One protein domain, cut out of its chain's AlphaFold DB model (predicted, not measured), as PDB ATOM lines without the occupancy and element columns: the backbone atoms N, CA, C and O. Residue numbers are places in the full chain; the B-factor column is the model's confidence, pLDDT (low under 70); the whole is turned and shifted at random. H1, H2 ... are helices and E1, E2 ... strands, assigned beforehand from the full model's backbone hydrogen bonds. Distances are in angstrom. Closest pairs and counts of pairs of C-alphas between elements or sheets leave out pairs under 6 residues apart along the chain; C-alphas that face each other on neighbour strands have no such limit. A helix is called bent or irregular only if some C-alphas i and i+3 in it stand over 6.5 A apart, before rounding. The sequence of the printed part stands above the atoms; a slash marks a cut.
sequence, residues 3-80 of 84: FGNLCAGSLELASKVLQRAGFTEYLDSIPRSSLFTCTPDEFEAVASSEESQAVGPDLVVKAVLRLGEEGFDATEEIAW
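AT A GLANCE: This is residues 3 to 80 of the 84 residues of an uncharacterized protein of Rhodobacteraceae bacterium (ex Bugula neritina AB1) (UniProt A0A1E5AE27). Helix H1 makes the core of a small rounded domain, with H4 packed across it at a steep tilt, the small strand hairpin E1 and E2 on another side, and H3 packed near its end at Arg 20. H2 and H5 are the parts farthest from the middle. The printed part has 78 residues, with five named helices and two named strands in the order H1, E1, E2, H2, H3, H4, H5; the sheet E1 - E2 is antiparallel and the class is mostly helix. It is compact, with a radius of gyration of the C-alphas of 11.7 A and spans of 29 by 26 by 21 A.

HOW THE PARTS SIT: Residues 3 to 4 pair antiparallel with residues 33 to 34 of E2, residues 33 to 36. H1, residues 10 to 20, touches H4, residues 57 to 69, opposite ways at a steep tilt of 41 degrees; their closest C-alphas, of Ala 14 and Ala 63, are 4.6 A apart. E1, residues 24 to 26, forms an antiparallel hairpin with E2, with N 25 and O 35 within hydrogen-bond range at 2.9 A. H2, residues 40 to 47, is apart from H1. H3, residues 50 to 55, touches H1 at a shallow tilt of 27 degrees, opposite ways; the closest C-alphas, of Arg 20 and Glu 51, are 6.8 A apart. H5, residues 76 to 80, is close to H1 but not clearly touching; the closest C-alphas, of Leu 13 and Ala 79, are 6.8 A apart. Every O i to N i+4 pair is within hydrogen-bond range in H1, H3, H4 and H5, against 2 of 4 in H2.

IN THESE COORDINATES: H1 begins at C-alpha 10 (174.604, 147.784, 154.388) and spans 15.4 A. H2 spans 11.1 A and is irregular, with C-alphas 41 and 44 7.1 A apart. H4 spans 18.4 A, and H5 ends at C-alpha 80 (171.455, 149.796, 166.654).

THE WHOLE: The farthest C-alphas, of Asp 41 and Glu 76, are 32.0 A apart. The printed part has no cut and no long link. Its mean pLDDT is 73.0, and residues 3 to 10, 28 to 31 and 67 to 80 are under 70.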
ATOM      1  N   PHE A   3     164.037 147.754 143.998       66.69
ATOM      2  CA  PHE A   3     165.481 147.538 144.132       66.69
ATOM      3  C   PHE A   3     165.795 146.277 144.943       66.69
ATOM      4  O   PHE A   3     165.010 145.839 145.785       66.69
ATOM      5  N   GLY A   4     166.938 145.658 144.642       60.97
ATOM      6  CA  GLY A   4     167.439 144.508 145.384       60.97
ATOM      7  C   GLY A   4     168.103 144.970 146.675       60.97
ATOM      8  O   GLY A   4     168.992 145.810 146.638       60.97
ATOM      9  N   ASN A   5     167.704 144.404 147.810       58.31
ATOM     10  CA  ASN A   5     168.284 144.759 149.108       58.31
ATOM     11  C   ASN A   5     169.567 143.989 149.418       58.31
ATOM     12  O   ASN A   5     170.163 144.282 150.444       58.31
ATOM     13  N   LEU A   6     169.926 142.998 148.579       61.53
ATOM     14  CA  LEU A   6     171.036 142.052 148.752       61.53
ATOM     15  C   LEU A   6     171.134 141.593 150.214       61.53
ATOM     16  O   LEU A   6     171.781 142.256 151.002       61.53
ATOM     17  N   CYS A   7     170.464 140.480 150.546       54.12
ATOM     18  CA  CYS A   7     170.099 139.923 151.871       54.12
ATOM     19  C   CYS A   7     171.156 139.841 153.008       54.12
ATOM     20  O   CYS A   7     170.996 139.015 153.905       54.12
ATOM     21  N   ALA A   8     172.253 140.586 152.953       59.22
ATOM     22  CA  ALA A   8     173.230 140.779 154.002       59.22
ATOM     23  C   ALA A   8     173.947 142.133 153.821       59.22
ATOM     24  O   ALA A   8     174.408 142.475 152.730       59.22
ATOM     25  N   GLY A   9     174.124 142.867 154.922       66.12
ATOM     26  CA  GLY A   9     175.015 144.027 154.994       66.12
ATOM     27  C   GLY A   9     174.313 145.380 154.874       66.12
ATOM     28  O   GLY A   9     173.173 145.566 155.294       66.12
ATOM     29  N   SER A  10     175.020 146.375 154.341       66.75
ATOM     30  CA  SER A  10     174.604 147.784 154.388       66.75
ATOM     31  C   SER A  10     173.350 148.119 153.577       66.75
ATOM     32  O   SER A  10     172.662 149.084 153.903       66.75
ATOM     33  N   LEU A  11     173.046 147.346 152.530       71.88
ATOM     34  CA  LEU A  11     171.852 147.551 151.700       71.88
ATOM     35  C   LEU A  11     170.590 147.019 152.382       71.88
ATOM     36  O   LEU A  11     169.551 147.676 152.344       71.88
ATOM     37  N   GLU A  12     170.700 145.901 153.101       74.75
ATOM     38  CA  GLU A  12     169.622 145.404 153.952       74.75
ATOM     39  C   GLU A  12     169.294 146.431 155.047       74.75
ATOM     40  O   GLU A  12     168.127 146.759 155.261       74.75
ATOM     41  N   LEU A  13     170.313 147.011 155.692       75.75
ATOM     42  CA  LEU A  13     170.121 148.044 156.716       75.75
ATOM     43  C   LEU A  13     169.469 149.314 156.155       75.75
ATOM     44  O   LEU A  13     168.503 149.803 156.737       75.75
ATOM     45  N   ALA A  14     169.941 149.818 155.011       77.44
ATOM     46  CA  ALA A  14     169.318 150.964 154.348       77.44
ATOM     47  C   ALA A  14     167.849 150.675 153.988       77.44
ATOM     48  O   ALA A  14     166.983 151.515 154.228       77.44
ATOM     49  N   SER A  15     167.549 149.464 153.506       78.88
ATOM     50  CA  SER A  15     166.173 149.055 153.210       78.88
ATOM     51  C   SER A  15     165.287 148.985 154.462       78.88
ATOM     52  O   SER A  15     164.146 149.432 154.414       78.88
ATOM     53  N   LYS A  16     165.814 148.537 155.611       80.31
ATOM     54  CA  LYS A  16     165.088 148.535 156.896       80.31
ATOM     55  C   LYS A  16     164.776 149.943 157.387       80.31
ATOM     56  O   LYS A  16     163.662 150.192 157.838       80.31
ATOM     57  N   VAL A  17     165.745 150.855 157.306       83.25
ATOM     58  CA  VAL A  17     165.557 152.260 157.705       83.25
ATOM     59  C   VAL A  17     164.472 152.910 156.851       83.25
ATOM     60  O   VAL A  17     163.556 153.523 157.390       83.25
ATOM     61  N   LEU A  18     164.524 152.719 155.532       82.69
ATOM     62  CA  LEU A  18     163.528 153.270 154.613       82.69
ATOM     63  C   LEU A  18     162.155 152.621 154.778       82.69
ATOM     64  O   LEU A  18     161.148 153.315 154.686       82.69
ATOM     65  N   GLN A  19     162.104 151.327 155.095       85.81
ATOM     66  CA  GLN A  19     160.853 150.649 155.411       85.81
ATOM     67  C   GLN A  19     160.205 151.225 156.668       85.81
ATOM     68  O   GLN A  19     159.022 151.547 156.663       85.81
ATOM     69  N   ARG A  20     160.986 151.395 157.736       83.44
ATOM     70  CA  ARG A  20     160.509 151.976 158.997       83.44
ATOM     71  C   ARG A  20     160.063 153.423 158.846       83.44
ATOM     72  O   ARG A  20     159.114 153.829 159.497       83.44
ATOM     73  N   ALA A  21     160.730 154.175 157.976       83.00
ATOM     74  CA  ALA A  21     160.359 155.544 157.645       83.00
ATOM     75  C   ALA A  21     159.210 155.633 156.616       83.00
ATOM     76  O   ALA A  21     158.866 156.731 156.191       83.00
ATOM     77  N   GLY A  22     158.632 154.502 156.189       85.19
ATOM     78  CA  GLY A  22     157.464 154.452 155.302       85.19
ATOM     79  C   GLY A  22     157.759 154.647 153.812       85.19
ATOM     80  O   GLY A  22     156.833 154.676 153.004       85.19
ATOM     81  N   PHE A  23     159.030 154.749 153.416       84.00
ATOM     82  CA  PHE A  23     159.438 154.967 152.024       84.00
ATOM     83  C   PHE A  23     159.420 153.697 151.177       84.00
ATOM     84  O   PHE A  23     159.374 153.778 149.947       84.00
ATOM     85  N   THR A  24     159.529 152.525 151.807       84.38
ATOM     86  CA  THR A  24     159.648 151.258 151.084       84.38
ATOM     87  C   THR A  24     158.900 150.115 151.751       84.38
ATOM     88  O   THR A  24     158.838 150.031 152.970       84.38
ATOM     89  N   GLU A  25     158.435 149.158 150.962       83.38
ATOM     90  CA  GLU A  25     157.881 147.892 151.446       83.38
ATOM     91  C   GLU A  25     158.666 146.715 150.873       83.38
ATOM     92  O   GLU A  25     159.122 146.758 149.729       83.38
ATOM     93  N   TYR A  26     158.819 145.644 151.656       81.25
ATOM     94  CA  TYR A  26     159.367 144.397 151.130       81.25
ATOM     95  C   TYR A  26     158.339 143.713 150.237       81.25
ATOM     96  O   TYR A  26     157.174 143.580 150.602       81.25
ATOM     97  N   LEU A  27     158.790 143.236 149.079       76.12
ATOM     98  CA  LEU A  27     157.928 142.525 148.130       76.12
ATOM     99  C   LEU A  27     157.585 141.101 148.578       76.12
ATOM    100  O   LEU A  27     156.576 140.549 148.153       76.12
ATOM    101  N   ASP A  28     158.421 140.514 149.430       69.25
ATOM    102  CA  ASP A  28     158.289 139.149 149.921       69.25
ATOM    103  C   ASP A  28     158.574 139.097 151.424       69.25
ATOM    104  O   ASP A  28     159.229 139.971 151.992       69.25
ATOM    105  N   SER A  29     158.176 137.996 152.063       67.75
ATOM    106  CA  SER A  29     158.513 137.700 153.465       67.75
ATOM    107  C   SER A  29     160.023 137.596 153.726       67.75
ATOM    108  O   SER A  29     160.452 137.579 154.876       67.75
ATOM    109  N   ILE A  30     160.827 137.496 152.665       65.12
ATOM    110  CA  ILE A  30     162.285 137.544 152.726       65.12
ATOM    111  C   ILE A  30     162.700 138.923 152.194       65.12
ATOM    112  O   ILE A  30     162.367 139.219 151.044       65.12
ATOM    113  N   PRO A  31     163.449 139.744 152.959       65.06
ATOM    114  CA  PRO A  31     163.747 141.142 152.630       65.06
ATOM    115  C   PRO A  31     164.814 141.269 151.529       65.06
ATOM    116  O   PRO A  31     165.818 141.957 151.684       65.06
ATOM    117  N   ARG A  32     164.631 140.577 150.402       70.44
ATOM    118  CA  ARG A  32     165.577 140.519 149.275       70.44
ATOM    119  C   ARG A  32     165.350 141.639 148.277       70.44
ATOM    120  O   ARG A  32     166.243 141.964 147.495       70.44
ATOM    121  N   SER A  33     164.146 142.195 148.270       71.81
ATOM    122  CA  SER A  33     163.734 143.229 147.336       71.81
ATOM    123  C   SER A  33     162.727 144.148 148.003       71.81
ATOM    124  O   SER A  33     161.800 143.674 148.665       71.81
ATOM    125  N   SER A  34     162.913 145.445 147.801       75.38
ATOM    126  CA  SER A  34     161.982 146.467 148.260       75.38
ATOM    127  C   SER A  34     161.391 147.225 147.084       75.38
ATOM    128  O   SER A  34     162.005 147.367 146.023       75.38
ATOM    129  N   LEU A  35     160.192 147.737 147.297       80.19
ATOM    130  CA  LEU A  35     159.495 148.650 146.413       80.19
ATOM    131  C   LEU A  35     159.381 149.999 147.118       80.19
ATOM    132  O   LEU A  35     158.948 150.045 148.264       80.19
ATOM    133  N   PHE A  36     159.729 151.086 146.431       80.75
ATOM    134  CA  PHE A  36     159.350 152.422 146.891       80.75
ATOM    135  C   PHE A  36     157.830 152.583 146.839       80.75
ATOM    136  O   PHE A  36     157.237 152.386 145.774       80.75
ATOM    137  N   THR A  37     157.235 152.934 147.976       82.69
ATOM    138  CA  THR A  37     155.787 153.139 148.151       82.69
ATOM    139  C   THR A  37     155.324 154.509 147.675       82.69
ATOM    140  O   THR A  37     154.134 154.700 147.446       82.69
ATOM    141  N   CYS A  38     156.256 155.446 147.495       79.06
ATOM    142  CA  CYS A  38     155.985 156.809 147.068       79.06
ATOM    143  C   CYS A  38     156.685 157.158 145.751       79.06
ATOM    144  O   CYS A  38     157.718 156.593 145.368       79.06
ATOM    145  N   THR A  39     156.098 158.116 145.049       75.88
ATOM    146  CA  THR A  39     156.710 158.812 143.915       75.88
ATOM    147  C   THR A  39     157.613 159.959 144.399       75.88
ATOM    148  O   THR A  39     157.520 160.372 145.558       75.88
ATOM    149  N   PRO A  40     158.511 160.500 143.549       75.69
ATOM    150  CA  PRO A  40     159.373 161.625 143.929       75.69
ATOM    151  C   PRO A  40     158.600 162.849 144.442       75.69
ATOM    152  O   PRO A  40     159.048 163.527 145.360       75.69
ATOM    153  N   ASP A  41     157.429 163.104 143.872       77.25
ATOM    154  CA  ASP A  41     156.504 164.178 144.236       77.25
ATOM    155  C   ASP A  41     155.814 163.953 145.595       77.25
ATOM    156  O   ASP A  41     155.418 164.910 146.258       77.25
ATOM    157  N   GLU A  42     155.737 162.707 146.059       79.06
ATOM    158  CA  GLU A  42     155.193 162.330 147.370       79.06
ATOM    159  C   GLU A  42     156.279 162.206 148.450       79.06
ATOM    160  O   GLU A  42     155.974 162.024 149.631       79.06
ATOM    161  N   PHE A  43     157.554 162.328 148.073       79.94
ATOM    162  CA  PHE A  43     158.688 162.119 148.970       79.94
ATOM    163  C   PHE A  43     158.653 163.050 150.187       79.94
ATOM    164  O   PHE A  43     158.890 162.614 151.310       79.94
ATOM    165  N   GLU A  44     158.326 164.325 149.983       80.31
ATOM    166  CA  GLU A  44     158.275 165.322 151.057       80.31
ATOM    167  C   GLU A  44     157.129 165.052 152.045       80.31
ATOM    168  O   GLU A  44     157.272 165.272 153.251       80.31
ATOM    169  N   ALA A  45     156.018 164.492 151.555       84.12
ATOM    170  CA  ALA A  45     154.902 164.072 152.396       84.12
ATOM    171  C   ALA A  45     155.289 162.879 153.283       84.12
ATOM    172  O   ALA A  45     155.033 162.910 154.486       84.12
ATOM    173  N   VAL A  46     155.970 161.871 152.724       83.62
ATOM    174  CA  VAL A  46     156.484 160.729 153.502       83.62
ATOM    175  C   VAL A  46     157.567 161.181 154.480       83.62
ATOM    176  O   VAL A  46     157.532 160.792 155.642       83.62
ATOM    177  N   ALA A  47     158.471 162.073 154.071       82.25
ATOM    178  CA  ALA A  47     159.513 162.618 154.941       82.25
ATOM    179  C   ALA A  47     158.943 163.362 156.163       82.25
ATOM    180  O   ALA A  47     159.540 163.339 157.242       82.25
ATOM    181  N   SER A  48     157.781 163.994 155.990       84.94
ATOM    182  CA  SER A  48     157.054 164.721 157.034       84.94
ATOM    183  C   SER A  48     156.123 163.835 157.872       84.94
ATOM    184  O   SER A  48     155.508 164.338 158.812       84.94
ATOM    185  N   SER A  49     155.998 162.542 157.552       86.81
ATOM    186  CA  SER A  49     155.199 161.595 158.339       86.81
ATOM    187  C   SER A  49     155.768 161.418 159.747       86.81
ATOM    188  O   SER A  49     156.972 161.553 159.973       86.81
ATOM    189  N   GLU A  50     154.899 161.081 160.699       85.69
ATOM    190  CA  GLU A  50     155.312 160.792 162.075       85.69
ATOM    191  C   GLU A  50     156.323 159.633 162.118       85.69
ATOM    192  O   GLU A  50     157.307 159.701 162.852       85.69
ATOM    193  N   GLU A  51     156.142 158.622 161.262       83.19
ATOM    194  CA  GLU A  51     157.033 157.464 161.145       83.19
ATOM    195  C   GLU A  51     158.434 157.868 160.662       83.19
ATOM    196  O   GLU A  51     159.440 157.503 161.273       83.19
ATOM    197  N   SER A  52     158.519 158.685 159.608       83.81
ATOM    198  CA  SER A  52     159.794 159.202 159.100       83.81
ATOM    199  C   SER A  52     160.489 160.128 160.104       83.81
ATOM    200  O   SER A  52     161.699 160.024 160.322       83.81
ATOM    201  N   GLN A  53     159.738 161.010 160.772       84.19
ATOM    202  CA  GLN A  53     160.285 161.908 161.794       84.19
ATOM    203  C   GLN A  53     160.795 161.144 163.025       84.19
ATOM    204  O   GLN A  53     161.809 161.535 163.603       84.19
ATOM    205  N   ALA A  54     160.146 160.034 163.396       81.88
ATOM    206  CA  ALA A  54     160.588 159.159 164.481       81.88
ATOM    207  C   ALA A  54     161.899 158.423 164.157       81.88
ATOM    208  O   ALA A  54     162.722 158.216 165.050       81.88
ATOM    209  N   VAL A  55     162.114 158.055 162.889       80.06
ATOM    210  CA  VAL A  55     163.395 157.503 162.417       80.06
ATOM    211  C   VAL A  55     164.476 158.580 162.382       80.06
ATOM    212  O   VAL A  55     165.618 158.303 162.729       80.06
ATOM    213  N   GLY A  56     164.118 159.807 162.009       83.19
ATOM    214  CA  GLY A  56     165.008 160.959 161.965       83.19
ATOM    215  C   GLY A  56     165.453 161.300 160.533       83.19
ATOM    216  O   GLY A  56     165.927 160.425 159.798       83.19
ATOM    217  N   PRO A  57     165.359 162.577 160.119       78.25
ATOM    218  CA  PRO A  57     165.566 162.984 158.727       78.25
ATOM    219  C   PRO A  57     166.993 162.728 158.219       78.25
ATOM    220  O   PRO A  57     167.170 162.285 157.084       78.25
ATOM    221  N   ASP A  58     168.017 162.916 159.058       78.50
ATOM    222  CA  ASP A  58     169.414 162.633 158.694       78.50
ATOM    223  C   ASP A  58     169.649 161.159 158.333       78.50
ATOM    224  O   ASP A  58     170.496 160.834 157.499       78.50
ATOM    225  N   LEU A  59     168.901 160.248 158.957       74.12
ATOM    226  CA  LEU A  59     169.044 158.808 158.755       74.12
ATOM    227  C   LEU A  59     168.356 158.352 157.474       74.12
ATOM    228  O   LEU A  59     168.923 157.548 156.736       74.12
ATOM    229  N   VAL A  60     167.190 158.924 157.174       80.50
ATOM    230  CA  VAL A  60     166.515 158.734 155.885       80.50
ATOM    231  C   VAL A  60     167.427 159.190 154.748       80.50
ATOM    232  O   VAL A  60     167.667 158.427 153.814       80.50
ATOM    233  N   VAL A  61     168.023 160.383 154.857       81.50
ATOM    234  CA  VAL A  61     168.965 160.902 153.852       81.50
ATOM    235  C   VAL A  61     170.166 159.969 153.684       81.50
ATOM    236  O   VAL A  61     170.497 159.599 152.559       81.50
ATOM    237  N   LYS A  62     170.789 159.526 154.784       76.38
ATOM    238  CA  LYS A  62     171.902 158.563 154.733       76.38
ATOM    239  C   LYS A  62     171.505 157.253 154.056       76.38
ATOM    240  O   LYS A  62     172.283 156.736 153.260       76.38
ATOM    241  N   ALA A  63     170.318 156.719 154.336       76.81
ATOM    242  CA  ALA A  63     169.841 155.481 153.724       76.81
ATOM    243  C   ALA A  63     169.579 155.638 152.215       76.81
ATOM    244  O   ALA A  63     169.975 154.769 151.438       76.81
ATOM    245  N   VAL A  64     168.992 156.761 151.784       76.44
ATOM    246  CA  VAL A  64     168.795 157.077 150.357       76.44
ATOM    247  C   VAL A  64     170.135 157.218 149.633       76.44
ATOM    248  O   VAL A  64     170.329 156.608 148.581       76.44
ATOM    249  N   LEU A  65     171.084 157.964 150.205       74.50
ATOM    250  CA  LEU A  65     172.432 158.100 149.644       74.50
ATOM    251  C   LEU A  65     173.136 156.740 149.563       74.50
ATOM    252  O   LEU A  65     173.725 156.410 148.537       74.50
ATOM    253  N   ARG A  66     172.992 155.897 150.592       72.94
ATOM    254  CA  ARG A  66     173.579 154.552 150.627       72.94
ATOM    255  C   ARG A  66     173.066 153.651 149.502       72.94
ATOM    256  O   ARG A  66     173.875 152.917 148.933       72.94
ATOM    257  N   LEU A  67     171.768 153.711 149.187       69.69
ATOM    258  CA  LEU A  67     171.184 153.012 148.035       69.69
ATOM    259  C   LEU A  67     171.728 153.535 146.701       69.69
ATOM    260  O   LEU A  67     171.855 152.762 145.758       69.69
ATOM    261  N   GLY A  68     172.053 154.828 146.626       66.00
ATOM    262  CA  GLY A  68     172.659 155.439 145.443       66.00
ATOM    263  C   GLY A  68     174.155 155.145 145.267       66.00
ATOM    264  O   GLY A  68     174.638 155.181 144.140       66.00
ATOM    265  N   GLU A  69     174.886 154.856 146.350       65.25
ATOM    266  CA  GLU A  69     176.357 154.773 146.334       65.25
ATOM    267  C   GLU A  69     176.952 153.351 146.331       65.25
ATOM    268  O   GLU A  69     178.140 153.216 146.058       65.25
ATOM    269  N   GLU A  70     176.205 152.292 146.665       54.59
ATOM    270  CA  GLU A  70     176.668 150.879 146.719       54.59
ATOM    271  C   GLU A  70     178.028 150.569 147.422       54.59
ATOM    272  O   GLU A  70     178.417 149.408 147.470       54.59
ATOM    273  N   GLY A  71     178.730 151.499 148.101       51.62
ATOM    274  CA  GLY A  71     180.070 151.197 148.655       51.62
ATOM    275  C   GLY A  71     180.633 151.969 149.865       51.62
ATOM    276  O   GLY A  71     181.808 152.307 149.829       51.62
ATOM    277  N   PHE A  72     179.896 152.207 150.958       41.53
ATOM    278  CA  PHE A  72     180.481 152.682 152.226       41.53
ATOM    279  C   PHE A  72     179.994 151.953 153.498       41.53
ATOM    280  O   PHE A  72     178.798 151.855 153.772       41.53
ATOM    281  N   ASP A  73     180.938 151.410 154.264       43.41
ATOM    282  CA  ASP A  73     180.735 150.582 155.459       43.41
ATOM    283  C   ASP A  73     179.709 151.141 156.459       43.41
ATOM    284  O   ASP A  73     179.670 152.335 156.758       43.41
ATOM    285  N   ALA A  74     178.863 150.252 156.983       52.78
ATOM    286  CA  ALA A  74     177.876 150.593 157.998       52.78
ATOM    287  C   ALA A  74     178.563 150.888 159.341       52.78
ATOM    288  O   ALA A  74     179.333 150.071 159.840       52.78
ATOM    289  N   THR A  75     178.240 152.027 159.956       53.91
ATOM    290  CA  THR A  75     178.547 152.282 161.368       53.91
ATOM    291  C   THR A  75     177.516 151.595 162.268       53.91
ATOM    292  O   THR A  75     176.338 151.491 161.919       53.91
ATOM    293  N   GLU A  76     177.954 151.139 163.448       54.78
ATOM    294  CA  GLU A  76     177.130 150.450 164.462       54.78
ATOM    295  C   GLU A  76     175.853 151.220 164.846       54.78
ATOM    296  O   GLU A  76     174.853 150.614 165.221       54.78
ATOM    297  N   GLU A  77     175.842 152.545 164.679       52.00
ATOM    298  CA  GLU A  77     174.676 153.401 164.918       52.00
ATOM    299  C   GLU A  77     173.462 153.036 164.053       52.00
ATOM    300  O   GLU A  77     172.348 152.990 164.569       52.00
ATOM    301  N   ILE A  78     173.646 152.732 162.761       56.31
ATOM    302  CA  ILE A  78     172.518 152.389 161.872       56.31
ATOM    303  C   ILE A  78     171.939 151.020 162.249       56.31
ATOM    304  O   ILE A  78     170.721 150.843 162.246       56.31
ATOM    305  N   ALA A  79     172.798 150.062 162.611       55.19
ATOM    306  CA  ALA A  79     172.371 148.743 163.070       55.19
ATOM    307  C   ALA A  79     171.592 148.836 164.390       55.19
ATOM    308  O   ALA A  79     170.487 148.312 164.487       55.19
ATOM    309  N   TRP A  80     172.112 149.590 165.363       60.97
ATOM    310  CA  TRP A  80     171.455 149.796 166.654       60.97
ATOM    311  C   TRP A  80     170.087 150.482 166.520       60.97
ATOM    312  O   TRP A  80     169.127 150.104 167.190       60.97
TER     313      TRP A  80